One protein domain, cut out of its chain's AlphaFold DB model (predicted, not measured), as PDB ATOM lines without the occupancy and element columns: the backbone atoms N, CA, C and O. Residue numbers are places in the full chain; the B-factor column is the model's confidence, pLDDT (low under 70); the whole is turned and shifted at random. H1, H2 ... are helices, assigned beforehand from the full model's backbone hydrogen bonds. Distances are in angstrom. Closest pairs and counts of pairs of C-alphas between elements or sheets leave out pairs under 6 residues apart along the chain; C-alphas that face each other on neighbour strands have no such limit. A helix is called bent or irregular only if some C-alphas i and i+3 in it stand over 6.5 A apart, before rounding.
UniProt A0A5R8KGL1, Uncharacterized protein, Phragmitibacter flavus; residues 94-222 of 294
ATOM      1  N   PHE A  94      18.211  23.736 -86.249       74.06
ATOM      2  CA  PHE A  94      17.664  22.839 -85.232       74.06
ATOM      3  C   PHE A  94      16.707  21.798 -85.813       74.06
ATOM      4  O   PHE A  94      16.772  20.621 -85.462       74.06
ATOM      5  N   ALA A  95      15.821  22.198 -86.721       72.12
ATOM      6  CA  ALA A  95      14.929  21.255 -87.382       72.12
ATOM      7  C   ALA A  95      15.696  20.237 -88.238       72.12
ATOM      8  O   ALA A  95      15.360  19.050 -88.256       72.12
ATOM      9  N   VAL A  96      16.778  20.675 -88.882       70.62
ATOM     10  CA  VAL A  96      17.658  19.809 -89.670       70.62
ATOM     11  C   VAL A  96      18.514  18.887 -88.804       70.62
ATOM     12  O   VAL A  96      18.922  17.828 -89.290       70.62
ATOM     13  N   ILE A  97      18.723  19.196 -87.518       70.69
ATOM     14  CA  ILE A  97      19.457  18.319 -86.592       70.69
ATOM     15  C   ILE A  97      18.907  16.905 -86.638       70.69
ATOM     16  O   ILE A  97      19.657  15.946 -86.813       70.69
ATOM     17  N   PHE A  98      17.585  16.780 -86.572       64.44
ATOM     18  CA  PHE A  98      16.901  15.494 -86.594       64.44
ATOM     19  C   PHE A  98      17.046  14.749 -87.902       64.44
ATOM     20  O   PHE A  98      16.691  13.568 -87.957       64.44
ATOM     21  N   HIS A  99      17.488  15.434 -88.954       65.94
ATOM     22  CA  HIS A  99      17.402  14.917 -90.294       65.94
ATOM     23  C   HIS A  99      18.740  14.731 -90.999       65.94
ATOM     24  O   HIS A  99      18.861  13.874 -91.867       65.94
ATOM     25  N   HIS A 100      19.797  15.441 -90.637       63.56
ATOM     26  CA  HIS A 100      21.089  15.275 -91.302       63.56
ATOM     27  C   HIS A 100      22.073  14.555 -90.385       63.56
ATOM     28  O   HIS A 100      22.590  15.140 -89.444       63.56
ATOM     29  N   ALA A 101      22.352  13.279 -90.665       56.72
ATOM     30  CA  ALA A 101      23.475  12.562 -90.048       56.72
ATOM     31  C   ALA A 101      24.705  12.502 -90.976       56.72
ATOM     32  O   ALA A 101      25.827  12.342 -90.503       56.72
ATOM     33  N   ILE A 102      24.499  12.669 -92.288       59.41
ATOM     34  CA  ILE A 102      25.532  12.874 -93.311       59.41
ATOM     35  C   ILE A 102      25.021  13.957 -94.247       59.41
ATOM     36  O   ILE A 102      23.876  13.880 -94.703       59.41
ATOM     37  N   ALA A 103      25.854  14.945 -94.552       57.75
ATOM     38  CA  ALA A 103      25.507  15.954 -95.535       57.75
ATOM     39  C   ALA A 103      25.626  15.355 -96.959       57.75
ATOM     40  O   ALA A 103      26.686  14.833 -97.320       57.75
ATOM     41  N   PRO A 104      24.541  15.332 -97.755       58.53
ATOM     42  CA  PRO A 104      24.538  14.647 -99.043       58.53
ATOM     43  C   PRO A 104      25.328  15.421-100.110       58.53
ATOM     44  O   PRO A 104      25.345  16.656-100.080       58.53
ATOM     45  N   PRO A 105      25.944  14.728-101.090       58.59
ATOM     46  CA  PRO A 105      26.610  15.397-102.195       58.59
ATOM     47  C   PRO A 105      25.592  16.217-103.003       58.59
ATOM     48  O   PRO A 105      24.445  15.789-103.191       58.59
ATOM     49  N   PRO A 106      25.977  17.393-103.506       56.88
ATOM     50  CA  PRO A 106      25.070  18.248-104.234       56.88
ATOM     51  C   PRO A 106      25.069  17.790-105.696       56.88
ATOM     52  O   PRO A 106      26.048  17.931-106.424       56.88
ATOM     53  N   VAL A 107      23.973  17.156-106.113       58.44
ATOM     54  CA  VAL A 107      23.807  16.662-107.486       58.44
ATOM     55  C   VAL A 107      22.948  17.655-108.262       58.44
ATOM     56  O   VAL A 107      21.755  17.795-107.996       58.44
ATOM     57  N   PHE A 108      23.574  18.358-109.210       54.09
ATOM     58  CA  PHE A 108      22.998  19.535-109.875       54.09
ATOM     59  C   PHE A 108      22.354  19.274-111.243       54.09
ATOM     60  O   PHE A 108      21.733  20.175-111.794       54.09
ATOM     61  N   PHE A 109      22.463  18.069-111.810       56.69
ATOM     62  CA  PHE A 109      22.044  17.857-113.203       56.69
ATOM     63  C   PHE A 109      20.531  17.676-113.388       56.69
ATOM     64  O   PHE A 109      19.987  18.070-114.414       56.69
ATOM     65  N   ASN A 110      19.830  17.114-112.398       68.19
ATOM     66  CA  ASN A 110      18.371  17.016-112.399       68.19
ATOM     67  C   ASN A 110      17.845  17.357-110.999       68.19
ATOM     68  O   ASN A 110      18.222  16.681-110.037       68.19
ATOM     69  N   PRO A 111      16.959  18.361-110.863       69.81
ATOM     70  CA  PRO A 111      16.443  18.753-109.565       69.81
ATOM     71  C   PRO A 111      15.706  17.582-108.896       69.81
ATOM     72  O   PRO A 111      16.025  17.193-107.776       69.81
ATOM     73  N   TRP A 112      14.754  16.933-109.540       77.75
ATOM     74  CA  TRP A 112      14.010  15.838-108.907       77.75
ATOM     75  C   TRP A 112      14.929  14.699-108.442       77.75
ATOM     76  O   TRP A 112      14.871  14.299-107.279       77.75
ATOM     77  N   ALA A 113      15.858  14.270-109.299       77.38
ATOM     78  CA  ALA A 113      16.818  13.219-108.961       77.38
ATOM     79  C   ALA A 113      17.766  13.632-107.821       77.38
ATOM     80  O   ALA A 113      18.026  12.839-106.920       77.38
ATOM     81  N   GLY A 114      18.236  14.883-107.818       76.00
ATOM     82  CA  GLY A 114      19.101  15.404-106.763       76.00
ATOM     83  C   GLY A 114      18.404  15.456-105.402       76.00
ATOM     84  O   GLY A 114      18.994  15.050-104.409       76.00
ATOM     85  N   ALA A 115      17.134  15.877-105.347       76.69
ATOM     86  CA  ALA A 115      16.392  15.974-104.083       76.69
ATOM     87  C   ALA A 115      16.062  14.581-103.545       76.69
ATOM     88  O   ALA A 115      16.128  14.345-102.343       76.69
ATOM     89  N   LEU A 116      15.758  13.642-104.445       84.44
ATOM     90  CA  LEU A 116      15.513  12.253-104.088       84.44
ATOM     91  C   LEU A 116      16.771  11.573-103.546       84.44
ATOM     92  O   LEU A 116      16.705  10.897-102.522       84.44
ATOM     93  N   LEU A 117      17.924  11.789-104.183       82.62
ATOM     94  CA  LEU A 117      19.197  11.261-103.696       82.62
ATOM     95  C   LEU A 117      19.574  11.863-102.338       82.62
ATOM     96  O   LEU A 117      19.983  11.129-101.441       82.62
ATOM     97  N   GLN A 118      19.402  13.177-102.172       79.94
ATOM     98  CA  GLN A 118      19.632  13.849-100.894       79.94
ATOM     99  C   GLN A 118      18.733  13.257 -99.807       79.94
ATOM    100  O   GLN A 118      19.240  12.767 -98.802       79.94
ATOM    101  N   ALA A 119      17.426  13.166-100.058       84.06
ATOM    102  CA  ALA A 119      16.468  12.541 -99.152       84.06
ATOM    103  C   ALA A 119      16.841  11.092 -98.789       84.06
ATOM    104  O   ALA A 119      16.688  10.695 -97.631       84.06
ATOM    105  N   PHE A 120      17.375  10.325 -99.743       87.88
ATOM    106  CA  PHE A 120      17.800   8.943 -99.532       87.88
ATOM    107  C   PHE A 120      19.040   8.836 -98.637       87.88
ATOM    108  O   PHE A 120      19.055   8.044 -97.691       87.88
ATOM    109  N   VAL A 121      20.067   9.651 -98.887       84.56
ATOM    110  CA  VAL A 121      21.283   9.711 -98.055       84.56
ATOM    111  C   VAL A 121      20.940  10.171 -96.635       84.56
ATOM    112  O   VAL A 121      21.364   9.557 -95.654       84.56
ATOM    113  N   THR A 122      20.102  11.198 -96.516       84.50
ATOM    114  CA  THR A 122      19.541  11.725 -95.266       84.50
ATOM    115  C   THR A 122      18.792  10.633 -94.486       84.50
ATOM    116  O   THR A 122      19.102  10.377 -93.325       84.50
ATOM    117  N   ALA A 123      17.870   9.906 -95.123       88.38
ATOM    118  CA  ALA A 123      17.117   8.824 -94.482       88.38
ATOM    119  C   ALA A 123      18.011   7.649 -94.052       88.38
ATOM    120  O   ALA A 123      17.903   7.149 -92.929       88.38
ATOM    121  N   THR A 124      18.917   7.218 -94.932       89.06
ATOM    122  CA  THR A 124      19.832   6.096 -94.672       89.06
ATOM    123  C   THR A 124      20.751   6.403 -93.496       89.06
ATOM    124  O   THR A 124      20.885   5.589 -92.580       89.06
ATOM    125  N   SER A 125      21.355   7.593 -93.496       85.56
ATOM    126  CA  SER A 125      22.271   8.023 -92.442       85.56
ATOM    127  C   SER A 125      21.582   8.158 -91.088       85.56
ATOM    128  O   SER A 125      22.130   7.698 -90.090       85.56
ATOM    129  N   GLN A 126      20.362   8.698 -91.038       86.88
ATOM    130  CA  GLN A 126      19.591   8.777 -89.796       86.88
ATOM    131  C   GLN A 126      19.259   7.403 -89.217       86.88
ATOM    132  O   GLN A 126      19.406   7.194 -88.013       86.88
ATOM    133  N   ILE A 127      18.803   6.461 -90.050       88.69
ATOM    134  CA  ILE A 127      18.451   5.115 -89.580       88.69
ATOM    135  C   ILE A 127      19.710   4.384 -89.109       88.69
ATOM    136  O   ILE A 127      19.687   3.775 -88.039       88.69
ATOM    137  N   TRP A 128      20.824   4.496 -89.843       87.81
ATOM    138  CA  TRP A 128      22.129   3.988 -89.404       87.81
ATOM    139  C   TRP A 128      22.566   4.577 -88.074       87.81
ATOM    140  O   TRP A 128      22.915   3.824 -87.165       87.81
ATOM    141  N   PHE A 129      22.477   5.892 -87.925       86.19
ATOM    142  CA  PHE A 129      22.849   6.552 -86.689       86.19
ATOM    143  C   PHE A 129      21.969   6.093 -85.518       86.19
ATOM    144  O   PHE A 129      22.476   5.730 -84.459       86.19
ATOM    145  N   CYS A 130      20.650   6.029 -85.713       87.88
ATOM    146  CA  CYS A 130      19.715   5.528 -84.705       87.88
ATOM    147  C   CYS A 130      20.000   4.067 -84.327       87.88
ATOM    148  O   CYS A 130      19.937   3.720 -83.148       87.88
ATOM    149  N   ARG A 131      20.340   3.205 -85.298       87.31
ATOM    150  CA  ARG A 131      20.771   1.820 -85.037       87.31
ATOM    151  C   ARG A 131      22.061   1.784 -84.237       87.31
ATOM    152  O   ARG A 131      22.121   1.052 -83.259       87.31
ATOM    153  N   HIS A 132      23.052   2.583 -84.612       85.06
ATOM    154  CA  HIS A 132      24.317   2.676 -83.893       85.06
ATOM    155  C   HIS A 132      24.098   3.160 -82.448       85.06
ATOM    156  O   HIS A 132      24.602   2.543 -81.512       85.06
ATOM    157  N   LEU A 133      23.236   4.157 -82.224       86.19
ATOM    158  CA  LEU A 133      22.849   4.605 -80.881       86.19
ATOM    159  C   LEU A 133      22.122   3.518 -80.067       86.19
ATOM    160  O   LEU A 133      22.407   3.350 -78.885       86.19
ATOM    161  N   LEU A 134      21.191   2.773 -80.671       85.31
ATOM    162  CA  LEU A 134      20.493   1.654 -80.018       85.31
ATOM    163  C   LEU A 134      21.453   0.513 -79.660       85.31
ATOM    164  O   LEU A 134      21.386  -0.050 -78.573       85.31
ATOM    165  N   ASN A 135      22.351   0.184 -80.581       82.19
ATOM    166  CA  ASN A 135      23.308  -0.903 -80.452       82.19
ATOM    167  C   ASN A 135      24.383  -0.615 -79.399       82.19
ATOM    168  O   ASN A 135      24.735  -1.503 -78.635       82.19
ATOM    169  N   THR A 136      24.865   0.624 -79.312       75.50
ATOM    170  CA  THR A 136      25.885   1.052 -78.332       75.50
ATOM    171  C   THR A 136      25.356   1.143 -76.896       75.50
ATOM    172  O   THR A 136      26.133   1.329 -75.961       75.50
ATOM    173  N   GLN A 137      24.046   0.961 -76.681       67.69
ATOM    174  CA  GLN A 137      23.495   0.671 -75.349       67.69
ATOM    175  C   GLN A 137      23.775  -0.776 -74.902       67.69
ATOM    176  O   GLN A 137      23.595  -1.088 -73.726       67.69
ATOM    177  N   SER A 138      24.231  -1.644 -75.813       58.38
ATOM    178  CA  SER A 138      24.676  -3.011 -75.546       58.38
ATOM    179  C   SER A 138      26.214  -3.090 -75.579       58.38
ATOM    180  O   SER A 138      26.828  -2.557 -76.501       58.38
ATOM    181  N   PRO A 139      26.867  -3.753 -74.605       45.62
ATOM    182  CA  PRO A 139      28.325  -3.714 -74.431       45.62
ATOM    183  C   PRO A 139      29.169  -4.431 -75.508       45.62
ATOM    184  O   PRO A 139      30.391  -4.411 -75.402       45.62
ATOM    185  N   PHE A 140      28.570  -5.046 -76.536       51.06
ATOM    186  CA  PHE A 140      29.274  -5.950 -77.465       51.06
ATOM    187  C   PHE A 140      28.949  -5.731 -78.950       51.06
ATOM    188  O   PHE A 140      28.814  -6.701 -79.694       51.06
ATOM    189  N   VAL A 141      28.768  -4.489 -79.408       55.62
ATOM    190  CA  VAL A 141      28.368  -4.269 -80.809       55.62
ATOM    191  C   VAL A 141      29.498  -3.742 -81.686       55.62
ATOM    192  O   VAL A 141      30.040  -2.672 -81.444       55.62
ATOM    193  N   GLU A 142      29.782  -4.490 -82.753       61.72
ATOM    194  CA  GLU A 142      30.598  -4.063 -83.889       61.72
ATOM    195  C   GLU A 142      29.868  -3.005 -84.735       61.72
ATOM    196  O   GLU A 142      28.689  -3.161 -85.072       61.72
ATOM    197  N   ASP A 143      30.578  -1.962 -85.172       63.56
ATOM    198  CA  ASP A 143      30.018  -0.880 -86.000       63.56
ATOM    199  C   ASP A 143      29.367  -1.378 -87.300       63.56
ATOM    200  O   ASP A 143      28.346  -0.841 -87.751       63.56
ATOM    201  N   TRP A 144      29.896  -2.468 -87.863       71.75
ATOM    202  CA  TRP A 144      29.379  -3.106 -89.074       71.75
ATOM    203  C   TRP A 144      27.976  -3.702 -88.897       71.75
ATOM    204  O   TRP A 144      27.184  -3.755 -89.846       71.75
ATOM    205  N   LEU A 145      27.617  -4.101 -87.674       79.38
ATOM    206  CA  LEU A 145      26.292  -4.636 -87.369       79.38
ATOM    207  C   LEU A 145      25.206  -3.580 -87.599       79.38
ATOM    208  O   LEU A 145      24.162  -3.880 -88.182       79.38
ATOM    209  N   SER A 146      25.474  -2.337 -87.191       77.75
ATOM    210  CA  SER A 146      24.555  -1.207 -87.359       77.75
ATOM    211  C   SER A 146      24.259  -0.945 -88.836       77.75
ATOM    212  O   SER A 146      23.104  -0.746 -89.204       77.75
ATOM    213  N   PHE A 147      25.278  -1.026 -89.700       79.44
ATOM    214  CA  PHE A 147      25.115  -0.869 -91.147       79.44
ATOM    215  C   PHE A 147      24.265  -1.988 -91.764       79.44
ATOM    216  O   PHE A 147      23.276  -1.709 -92.445       79.44
ATOM    217  N   ARG A 148      24.576  -3.258 -91.468       83.75
ATOM    218  CA  ARG A 148      23.796  -4.409 -91.968       83.75
ATOM    219  C   ARG A 148      22.328  -4.340 -91.549       83.75
ATOM    220  O   ARG A 148      21.440  -4.661 -92.337       83.75
ATOM    221  N   GLN A 149      22.064  -3.906 -90.320       84.75
ATOM    222  CA  GLN A 149      20.703  -3.740 -89.811       84.75
ATOM    223  C   GLN A 149      19.954  -2.607 -90.517       84.75
ATOM    224  O   GLN A 149      18.776  -2.775 -90.818       84.75
ATOM    225  N   THR A 150      20.621  -1.499 -90.845       84.25
ATOM    226  CA  THR A 150      20.024  -0.433 -91.665       84.25
ATOM    227  C   THR A 150      19.627  -0.935 -93.045       84.25
ATOM    228  O   THR A 150      18.508  -0.680 -93.484       84.25
ATOM    229  N   VAL A 151      20.488  -1.716 -93.703       86.44
ATOM    230  CA  VAL A 151      20.168  -2.331 -95.005       86.44
ATOM    231  C   VAL A 151      18.947  -3.255 -94.893       86.44
ATOM    232  O   VAL A 151      18.062  -3.234 -95.747       86.44
ATOM    233  N   ALA A 152      18.825  -4.013 -93.800       87.44
ATOM    234  CA  ALA A 152      17.667  -4.875 -93.550       87.44
ATOM    235  C   ALA A 152      16.342  -4.112 -93.312       87.44
ATOM    236  O   ALA A 152      15.271  -4.736 -93.316       87.44
ATOM    237  N   LEU A 153      16.410  -2.789 -93.111       89.25
ATOM    238  CA  LEU A 153      15.294  -1.858 -92.921       89.25
ATOM    239  C   LEU A 153      15.021  -1.001 -94.173       89.25
ATOM    240  O   LEU A 153      14.354   0.029 -94.067       89.25
ATOM    241  N   TRP A 154      15.479  -1.424 -95.361       90.12
ATOM    242  CA  TRP A 154      15.306  -0.671 -96.614       90.12
ATOM    243  C   TRP A 154      13.875  -0.163 -96.892       90.12
ATOM    244  O   TRP A 154      13.767   0.963 -97.379       90.12
ATOM    245  N   PRO A 155      12.766  -0.862 -96.545       90.75
ATOM    246  CA  PRO A 155      11.431  -0.305 -96.771       90.75
ATOM    247  C   PRO A 155      11.174   0.937 -95.909       90.75
ATOM    248  O   PRO A 155      10.552   1.895 -96.359       90.75
ATOM    249  N   GLY A 156      11.696   0.944 -94.677       90.06
ATOM    250  CA  GLY A 156      11.654   2.107 -93.795       90.06
ATOM    251  C   GLY A 156      12.538   3.241 -94.311       90.06
ATOM    252  O   GLY A 156      12.115   4.392 -94.284       90.06
ATOM    253  N   VAL A 157      13.718   2.921 -94.857       90.94
ATOM    254  CA  VAL A 157      14.589   3.906 -95.522       90.94
ATOM    255  C   VAL A 157      13.856   4.578 -96.682       90.94
ATOM    256  O   VAL A 157      13.868   5.804 -96.770       90.94
ATOM    257  N   LEU A 158      13.172   3.817 -97.541       92.31
ATOM    258  CA  LEU A 158      12.407   4.386 -98.654       92.31
ATOM    259  C   LEU A 158      11.229   5.234 -98.187       92.31
ATOM    260  O   LEU A 158      11.020   6.323 -98.711       92.31
ATOM    261  N   LEU A 159      10.482   4.777 -97.183       91.81
ATOM    262  CA  LEU A 159       9.393   5.568 -96.616       91.81
ATOM    263  C   LEU A 159       9.908   6.905 -96.073       91.81
ATOM    264  O   LEU A 159       9.361   7.957 -96.385       91.81
ATOM    265  N   LEU A 160      10.991   6.868 -95.301       90.62
ATOM    266  CA  LEU A 160      11.611   8.062 -94.743       90.62
ATOM    267  C   LEU A 160      12.199   8.967 -95.841       90.62
ATOM    268  O   LEU A 160      12.116  10.187 -95.744       90.62
ATOM    269  N   THR A 161      12.707   8.384 -96.928       90.88
ATOM    270  CA  THR A 161      13.138   9.117 -98.130       90.88
ATOM    271  C   THR A 161      11.975   9.896 -98.742       90.88
ATOM    272  O   THR A 161      12.118  11.080 -99.031       90.88
ATOM    273  N   LEU A 162      10.803   9.271 -98.894       90.94
ATOM    274  CA  LEU A 162       9.611   9.944 -99.417       90.94
ATOM    275  C   LEU A 162       9.130  11.073 -98.499       90.94
ATOM    276  O   LEU A 162       8.639  12.082 -98.993       90.94
ATOM    277  N   LEU A 163       9.304  10.934 -97.182       89.00
ATOM    278  CA  LEU A 163       8.968  11.980 -96.210       89.00
ATOM    279  C   LEU A 163       9.976  13.143 -96.228       89.00
ATOM    280  O   LEU A 163       9.586  14.296 -96.091       89.00
ATOM    281  N   HIS A 164      11.265  12.888 -96.459       86.00
ATOM    282  CA  HIS A 164      12.256  13.964 -96.603       86.00
ATOM    283  C   HIS A 164      12.260  14.618 -97.986       86.00
ATOM    284  O   HIS A 164      12.800  15.713 -98.145       86.00
ATOM    285  N   PHE A 165      11.700  13.964 -99.003       85.06
ATOM    286  CA  PHE A 165      11.731  14.469-100.371       85.06
ATOM    287  C   PHE A 165      11.092  15.867-100.519       85.06
ATOM    288  O   PHE A 165      11.754  16.741-101.085       85.06
ATOM    289  N   PRO A 166       9.886  16.142 -99.971       81.62
ATOM    290  CA  PRO A 166       9.298  17.480-100.000       81.62
ATOM    291  C   PRO A 166      10.201  18.545 -99.379       81.62
ATOM    292  O   PRO A 166      10.356  19.616 -99.954       81.62
ATOM    293  N   TRP A 167      10.853  18.246 -98.251       78.56
ATOM    294  CA  TRP A 167      11.794  19.168 -97.609       78.56
ATOM    295  C   TRP A 167      12.924  19.569 -98.563       78.56
ATOM    296  O   TRP A 167      13.122  20.753 -98.837       78.56
ATOM    297  N   TRP A 168      13.626  18.582 -99.120       76.12
ATOM    298  CA  TRP A 168      14.758  18.821-100.018       76.12
ATOM    299  C   TRP A 168      14.356  19.511-101.317       76.12
ATOM    300  O   TRP A 168      15.124  20.291-101.880       76.12
ATOM    301  N   PHE A 169      13.142  19.248-101.789       75.56
ATOM    302  CA  PHE A 169      12.590  19.947-102.935       75.56
ATOM    303  C   PHE A 169      12.341  21.432-102.626       75.56
ATOM    304  O   PHE A 169      12.742  22.292-103.408       75.56
ATOM    305  N   LEU A 170      11.737  21.733-101.472       73.31
ATOM    306  CA  LEU A 170      11.349  23.086-101.055       73.31
ATOM    307  C   LEU A 170      12.522  23.945-100.559       73.31
ATOM    308  O   LEU A 170      12.436  25.170-100.600       73.31
ATOM    309  N   GLN A 171      13.635  23.336-100.140       69.69
ATOM    310  CA  GLN A 171      14.860  24.060 -99.780       69.69
ATOM    311  C   GLN A 171      15.570  24.720-100.968       69.69
ATOM    312  O   GLN A 171      16.504  25.502-100.778       69.69
ATOM    313  N   ARG A 172      15.167  24.416-102.202       66.88
ATOM    314  CA  ARG A 172      15.862  24.926-103.379       66.88
ATOM    315  C   ARG A 172      15.569  26.392-103.659       66.88
ATOM    316  O   ARG A 172      14.407  26.801-103.593       66.88
ATOM    317  N   PRO A 173      16.587  27.152-104.099       59.16
ATOM    318  CA  PRO A 173      16.373  28.484-104.644       59.16
ATOM    319  C   PRO A 173      15.316  28.440-105.758       59.16
ATOM    320  O   PRO A 173      15.433  27.655-106.697       59.16
ATOM    321  N   GLY A 174      14.264  29.254-105.631       59.41
ATOM    322  CA  GLY A 174      13.207  29.387-106.639       59.41
ATOM    323  C   GLY A 174      12.078  28.347-106.604       59.41
ATOM    324  O   GLY A 174      11.113  28.516-107.342       59.41
ATOM    325  N   ALA A 175      12.120  27.319-105.745       60.28
ATOM    326  CA  ALA A 175      11.072  26.282-105.700       60.28
ATOM    327  C   ALA A 175       9.699  26.779-105.200       60.28
ATOM    328  O   ALA A 175       8.680  26.159-105.496       60.28
ATOM    329  N   LEU A 176       9.664  27.885-104.451       56.88
ATOM    330  CA  LEU A 176       8.462  28.420-103.798       56.88
ATOM    331  C   LEU A 176       8.117  29.869-104.196       56.88
ATOM    332  O   LEU A 176       7.227  30.476-103.600       56.88
ATOM    333  N   GLY A 177       8.806  30.452-105.186       55.22
ATOM    334  CA  GLY A 177       8.729  31.901-105.420       55.22
ATOM    335  C   GLY A 177       9.152  32.701-104.176       55.22
ATOM    336  O   GLY A 177       9.890  32.196-103.334       55.22
ATOM    337  N   SER A 178       8.675  33.940-104.035       54.06
ATOM    338  CA  SER A 178       8.986  34.852-102.917       54.06
ATOM    339  C   SER A 178       8.367  34.462-101.560       54.06
ATOM    340  O   SER A 178       8.321  35.289-100.651       54.06
ATOM    341  N   SER A 179       7.823  33.249-101.403       56.28
ATOM    342  CA  SER A 179       7.175  32.835-100.152       56.28
ATOM    343  C   SER A 179       8.200  32.330 -99.135       56.28
ATOM    344  O   SER A 179       8.326  31.130 -98.874       56.28
ATOM    345  N   ASP A 180       8.926  33.271 -98.531       65.44
ATOM    346  CA  ASP A 180       9.877  32.999 -97.450       65.44
ATOM    347  C   ASP A 180       9.186  32.356 -96.233       65.44
ATOM    348  O   ASP A 180       9.771  31.517 -95.555       65.44
ATOM    349  N   PHE A 181       7.899  32.635 -96.004       67.75
ATOM    350  CA  PHE A 181       7.134  32.095 -94.873       67.75
ATOM    351  C   PHE A 181       7.099  30.554 -94.822       67.75
ATOM    352  O   PHE A 181       7.361  29.962 -93.772       67.75
ATOM    353  N   LEU A 182       6.819  29.889 -95.951       66.50
ATOM    354  CA  LEU A 182       6.730  28.421 -96.011       66.50
ATOM    355  C   LEU A 182       8.073  27.759 -95.686       66.50
ATOM    356  O   LEU A 182       8.114  26.763 -94.967       66.50
ATOM    357  N   ARG A 183       9.166  28.336 -96.191       67.75
ATOM    358  CA  ARG A 183      10.534  27.841 -96.000       67.75
ATOM    359  C   ARG A 183      11.082  28.149 -94.603       67.75
ATOM    360  O   ARG A 183      11.843  27.347 -94.065       67.75
ATOM    361  N   LEU A 184      10.733  29.299 -94.027       69.12
ATOM    362  CA  LEU A 184      11.273  29.756 -92.743       69.12
ATOM    363  C   LEU A 184      10.553  29.144 -91.531       69.12
ATOM    364  O   LEU A 184      11.214  28.856 -90.539       69.12
ATOM    365  N   LEU A 185       9.231  28.936 -91.591       70.62
ATOM    366  CA  LEU A 185       8.429  28.555 -90.415       70.62
ATOM    367  C   LEU A 185       7.836  27.148 -90.498       70.62
ATOM    368  O   LEU A 185       8.088  26.326 -89.623       70.62
ATOM    369  N   ILE A 186       7.095  26.849 -91.567       74.75
ATOM    370  CA  ILE A 186       6.349  25.582 -91.688       74.75
ATOM    371  C   ILE A 186       7.292  24.398 -91.889       74.75
ATOM    372  O   ILE A 186       7.085  23.309 -91.353       74.75
ATOM    373  N   LEU A 187       8.342  24.608 -92.679       72.75
ATOM    374  CA  LEU A 187       9.257  23.545 -93.044       72.75
ATOM    375  C   LEU A 187       9.993  22.975 -91.807       72.75
ATOM    376  O   LEU A 187      10.015  21.751 -91.647       72.75
ATOM    377  N   PRO A 188      10.566  23.800 -90.905       73.19
ATOM    378  CA  PRO A 188      11.156  23.308 -89.658       73.19
ATOM    379  C   PRO A 188      10.188  22.524 -88.757       73.19
ATOM    380  O   PRO A 188      10.557  21.488 -88.202       73.19
ATOM    381  N   GLU A 189       8.934  22.974 -88.643       78.94
ATOM    382  CA  GLU A 189       7.904  22.281 -87.858       78.94
ATOM    383  C   GLU A 189       7.598  20.891 -88.421       78.94
ATOM    384  O   GLU A 189       7.479  19.921 -87.666       78.94
ATOM    385  N   TYR A 190       7.536  20.779 -89.751       79.81
ATOM    386  CA  TYR A 190       7.370  19.501 -90.434       79.81
ATOM    387  C   TYR A 190       8.486  18.518 -90.059       79.81
ATOM    388  O   TYR A 190       8.201  17.371 -89.717       79.81
ATOM    389  N   LEU A 191       9.745  18.960 -90.027       76.75
ATOM    390  CA  LEU A 191      10.855  18.086 -89.640       76.75
ATOM    391  C   LEU A 191      10.803  17.662 -88.169       76.75
ATOM    392  O   LEU A 191      11.041  16.499 -87.828       76.75
ATOM    393  N   LEU A 192      10.437  18.581 -87.276       79.12
ATOM    394  CA  LEU A 192      10.273  18.250 -85.861       79.12
ATOM    395  C   LEU A 192       9.163  17.227 -85.641       79.12
ATOM    396  O   LEU A 192       9.322  16.324 -84.817       79.12
ATOM    397  N   PHE A 193       8.079  17.307 -86.412       82.50
ATOM    398  CA  PHE A 193       7.029  16.293 -86.406       82.50
ATOM    399  C   PHE A 193       7.550  14.917 -86.851       82.50
ATOM    400  O   PHE A 193       7.194  13.896 -86.256       82.50
ATOM    401  N   LEU A 194       8.434  14.867 -87.852       84.88
ATOM    402  CA  LEU A 194       9.035  13.616 -88.327       84.88
ATOM    403  C   LEU A 194      10.138  13.071 -87.405       84.88
ATOM    404  O   LEU A 194      10.501  11.901 -87.531       84.88
ATOM    405  N   SER A 195      10.652  13.865 -86.461       83.31
ATOM    406  CA  SER A 195      11.796  13.508 -85.603       83.31
ATOM    407  C   SER A 195      11.737  12.138 -84.895       83.31
ATOM    408  O   SER A 195      12.797  11.529 -84.739       83.31
ATOM    409  N   PRO A 196      10.574  11.574 -84.496       88.38
ATOM    410  CA  PRO A 196      10.538  10.253 -83.858       88.38
ATOM    411  C   PRO A 196      10.638   9.083 -84.845       88.38
ATOM    412  O   PRO A 196      11.028   7.977 -84.457       88.38
ATOM    413  N   ILE A 197      10.286   9.304 -86.116       89.81
ATOM    414  CA  ILE A 197      10.166   8.260 -87.145       89.81
ATOM    415  C   ILE A 197      11.466   7.462 -87.335       89.81
ATOM    416  O   ILE A 197      11.388   6.230 -87.335       89.81
ATOM    417  N   PRO A 198      12.658   8.082 -87.435       89.25
ATOM    418  CA  PRO A 198      13.907   7.348 -87.647       89.25
ATOM    419  C   PRO A 198      14.211   6.369 -86.515       89.25
ATOM    420  O   PRO A 198      14.627   5.239 -86.765       89.25
ATOM    421  N   ILE A 199      13.931   6.762 -85.269       88.44
ATOM    422  CA  ILE A 199      14.118   5.911 -84.087       88.44
ATOM    423  C   ILE A 199      13.131   4.744 -84.100       88.44
ATOM    424  O   ILE A 199      13.503   3.620 -83.758       88.44
ATOM    425  N   ILE A 200      11.879   4.987 -84.491       89.38
ATOM    426  CA  ILE A 200      10.865   3.931 -84.590       89.38
ATOM    427  C   ILE A 200      11.246   2.920 -85.677       89.38
ATOM    428  O   ILE A 200      11.184   1.716 -85.435       89.38
ATOM    429  N   ILE A 201      11.680   3.388 -86.850       89.88
ATOM    430  CA  ILE A 201      12.167   2.516 -87.930       89.88
ATOM    431  C   ILE A 201      13.395   1.733 -87.458       89.88
ATOM    432  O   ILE A 201      13.464   0.520 -87.644       89.88
ATOM    433  N   ALA A 202      14.342   2.396 -86.792       88.25
ATOM    434  CA  ALA A 202      15.547   1.754 -86.284       88.25
ATOM    435  C   ALA A 202      15.246   0.669 -85.236       88.25
ATOM    436  O   ALA A 202      15.993  -0.303 -85.142       88.25
ATOM    437  N   LYS A 203      14.154   0.769 -84.472       87.19
ATOM    438  CA  LYS A 203      13.744  -0.281 -83.523       87.19
ATOM    439  C   LYS A 203      13.268  -1.567 -84.198       87.19
ATOM    440  O   LYS A 203      13.365  -2.621 -83.576       87.19
ATOM    441  N   GLY A 204      12.800  -1.517 -85.444       83.12
ATOM    442  CA  GLY A 204      12.411  -2.718 -86.177       83.12
ATOM    443  C   GLY A 204      11.377  -2.487 -87.275       83.12
ATOM    444  O   GLY A 204      11.017  -1.364 -87.623       83.12
ATOM    445  N   ARG A 205      10.895  -3.600 -87.838       63.88
ATOM    446  CA  ARG A 205       9.934  -3.613 -88.949       63.88
ATOM    447  C   ARG A 205       8.526  -3.291 -88.448       63.88
ATOM    448  O   ARG A 205       7.774  -4.186 -88.082       63.88
ATOM    449  N   ASN A 206       8.182  -2.010 -88.458       69.19
ATOM    450  CA  ASN A 206       6.831  -1.532 -88.175       69.19
ATOM    451  C   ASN A 206       6.055  -1.342 -89.487       69.19
ATOM    452  O   ASN A 206       6.608  -0.865 -90.479       69.19
ATOM    453  N   SER A 207       4.769  -1.704 -89.507       84.62
ATOM    454  CA  SER A 207       3.877  -1.318 -90.610       84.62
ATOM    455  C   SER A 207       3.695   0.205 -90.630       84.62
ATOM    456  O   SER A 207       3.871   0.857 -89.603       84.62
ATOM    457  N   VAL A 208       3.292   0.795 -91.763       85.75
ATOM    458  CA  VAL A 208       3.056   2.255 -91.867       85.75
ATOM    459  C   VAL A 208       2.059   2.742 -90.808       85.75
ATOM    460  O   VAL A 208       2.250   3.789 -90.194       85.75
ATOM    461  N   ARG A 209       1.017   1.946 -90.535       88.31
ATOM    462  CA  ARG A 209       0.028   2.247 -89.494       88.31
ATOM    463  C   ARG A 209       0.647   2.244 -88.097       88.31
ATOM    464  O   ARG A 209       0.372   3.145 -87.309       88.31
ATOM    465  N   GLU A 210       1.468   1.243 -87.791       87.50
ATOM    466  CA  GLU A 210       2.132   1.141 -86.492       87.50
ATOM    467  C   GLU A 210       3.170   2.248 -86.300       87.50
ATOM    468  O   GLU A 210       3.252   2.834 -85.224       87.50
ATOM    469  N   LEU A 211       3.888   2.604 -87.367       88.00
ATOM    470  CA  LEU A 211       4.786   3.751 -87.400       88.00
ATOM    471  C   LEU A 211       4.036   5.036 -87.034       88.00
ATOM    472  O   LEU A 211       4.430   5.720 -86.096       88.00
ATOM    473  N   GLY A 212       2.918   5.325 -87.711       88.25
ATOM    474  CA  GLY A 212       2.097   6.504 -87.419       88.25
ATOM    475  C   GLY A 212       1.582   6.520 -85.978       88.25
ATOM    476  O   GLY A 212       1.669   7.542 -85.298       88.25
ATOM    477  N   ARG A 213       1.117   5.371 -85.470       90.62
ATOM    478  CA  ARG A 213       0.655   5.227 -84.083       90.62
ATOM    479  C   ARG A 213       1.767   5.526 -83.076       90.62
ATOM    480  O   ARG A 213       1.539   6.278 -82.130       90.62
ATOM    481  N   GLN A 214       2.954   4.954 -83.268       89.06
ATOM    482  CA  GLN A 214       4.092   5.170 -82.372       89.06
ATOM    483  C   GLN A 214       4.623   6.601 -82.453       89.06
ATOM    484  O   GLN A 214       4.951   7.170 -81.414       89.06
ATOM    485  N   THR A 215       4.649   7.209 -83.641       89.62
ATOM    486  CA  THR A 215       5.036   8.617 -83.812       89.62
ATOM    487  C   THR A 215       4.104   9.528 -83.028       89.62
ATOM    488  O   THR A 215       4.574  10.318 -82.214       89.62
ATOM    489  N   LEU A 216       2.784   9.373 -83.186       89.62
ATOM    490  CA  LEU A 216       1.803  10.167 -82.440       89.62
ATOM    491  C   LEU A 216       1.913   9.953 -80.928       89.62
ATOM    492  O   LEU A 216       1.794  10.909 -80.165       89.62
ATOM    493  N   LEU A 217       2.164   8.717 -80.487       88.94
ATOM    494  CA  LEU A 217       2.355   8.420 -79.073       88.94
ATOM    495  C   LEU A 217       3.598   9.124 -78.518       88.94
ATOM    496  O   LEU A 217       3.494   9.792 -77.494       88.94
ATOM    497  N   LEU A 218       4.741   9.019 -79.205       88.06
ATOM    498  CA  LEU A 218       5.987   9.663 -78.787       88.06
ATOM    499  C   LEU A 218       5.872  11.185 -78.800       88.06
ATOM    500  O   LEU A 218       6.314  11.829 -77.852       88.06
ATOM    501  N   LEU A 219       5.237  11.769 -79.818       87.44
ATOM    502  CA  LEU A 219       4.974  13.207 -79.853       87.44
ATOM    503  C   LEU A 219       4.058  13.624 -78.706       87.44
ATOM    504  O   LEU A 219       4.353  14.594 -78.019       87.44
ATOM    505  N   LYS A 220       2.993  12.870 -78.417       89.00
ATOM    506  CA  LYS A 220       2.114  13.161 -77.278       89.00
ATOM    507  C   LYS A 220       2.870  13.120 -75.947       89.00
ATOM    508  O   LYS A 220       2.611  13.948 -75.081       89.00
ATOM    509  N   THR A 221       3.784  12.168 -75.766       87.19
ATOM    510  CA  THR A 221       4.523  12.011 -74.504       87.19
ATOM    511  C   THR A 221       5.730  12.935 -74.387       87.19
ATOM    512  O   THR A 221       6.174  13.214 -73.273       87.19
ATOM    513  N   HIS A 222       6.315  13.365 -75.506       86.56
ATOM    514  CA  HIS A 222       7.615  14.045 -75.533       86.56
ATOM    515  C   HIS A 222       7.610  15.395 -76.242       86.56
ATOM    516  O   HIS A 222       8.666  16.017 -76.305       86.56
TER     517      HIS A 222
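Overview. This is residues 94 to 222 of the 294 residues of an uncharacterized protein of Phragmitibacter flavus (UniProt A0A5R8KGL1). Two long helices, H2 and H4, cross as a skewed X near their middles, and the short helices H3 and H6 pack on the later part of H2. H5 folds back along H4 at a small angle, H7 crosses H6 on the far side from H2, and the little H1 packs on H5; residues 176 to 181, of which 180 and 181 belong to H5, stick out. The printed part has 129 residues with seven named helices, H1 to H7 in order along the chain, and no named strand; the class is all helix. It is compact, with a radius of gyration of the C-alphas of 15.4 A, and its C-alphas span 51 by 36 by 25 A.

Arrangement. H2, residues 111 to 135, is the longest helix and, touching three others, one of two hubs. It touches H4, residues 154 to 170, with 30 pairs of C-alphas within 8 A, the closest being those of Phe 120 and Thr 161 at 4.9 A; the two run opposite ways at a steep tilt of 49 degrees. With its residues 124 to 135 alone, H2 touches H3, residues 143 to 151, opposite ways at a steep tilt of 49 degrees, and the closest C-alphas, of His 132 and Ser 146, are 5.2 A apart. With residues 123 to 134 alone it touches H6, residues 197 to 203, the same way at a steep tilt of 44 degrees, closest at the C-alphas of Arg 131 and Ala 202, 5.4 A. H6, the other hub, only just touches H4, with 3 pairs of C-alphas within 8 A; the closest are those of Gly 156 and Ile 201, 5.9 A. H7, residues 208 to 222, touches H6 with residues 211 to 215 alone, about perpendicular at 73 degrees, and the closest C-alphas, of Ile 197 and Thr 215, are 6.1 A apart. H5, residues 180 to 194, is close to H4 but not clearly touching, opposite ways at a shallow tilt of 15 degrees, with the C-alphas of Trp 167 and Leu 187 closest at 6.8 A. H1, residues 94 to 97, touches H5 at the latter's residues 188 to 192 alone, closest at the C-alphas of Ala 95 and Pro 188, 4.9 A. H2 is apart from H5 and from H7. The helix packing is mostly crossed, with 1 of 5 touching pairs that have a tilt at a shallow one. In H2, H6 and H7 every O i to N i+4 pair is within hydrogen-bond range, against 4 of 5 in H3, 11 of 13 in H4 and 7 of 11 in H5; H1 is too short for such a pair.

Along the chain. H2 is 35.8 A long, from C-alpha 111 at (16.443, 18.753, -109.565) to C-alpha 135 at (23.308, -0.903, -80.452). H4 is 24.5 A long and has a kink of 35 degrees near residue 163. H4 and H5 are only just irregular: C-alphas 163 and 166 are 6.7 A apart, and C-alphas 184 and 187 are 6.54 A apart. H5 measures 21.4 A and H7 20.7 A, the latter ending with C-alpha 222 at (7.615, 14.045, -75.533). H1, H3 and H6 are shorter, with 4, 9 and 7 residues.

Size, cuts and confidence. The two C-alphas farthest apart, of Phe 140 and Ser 178, are 52.2 A apart. The printed part has no cut. The link from H1 to H2, residues 98 to 110, is long; those from H3 to H4, H5 to H6 and H6 to H7 are tight. The mean pLDDT of the printed part is 77.5, and 37 residues are under 70: 98 to 111, 137 to 143, 171 to 184 and 205 to 206.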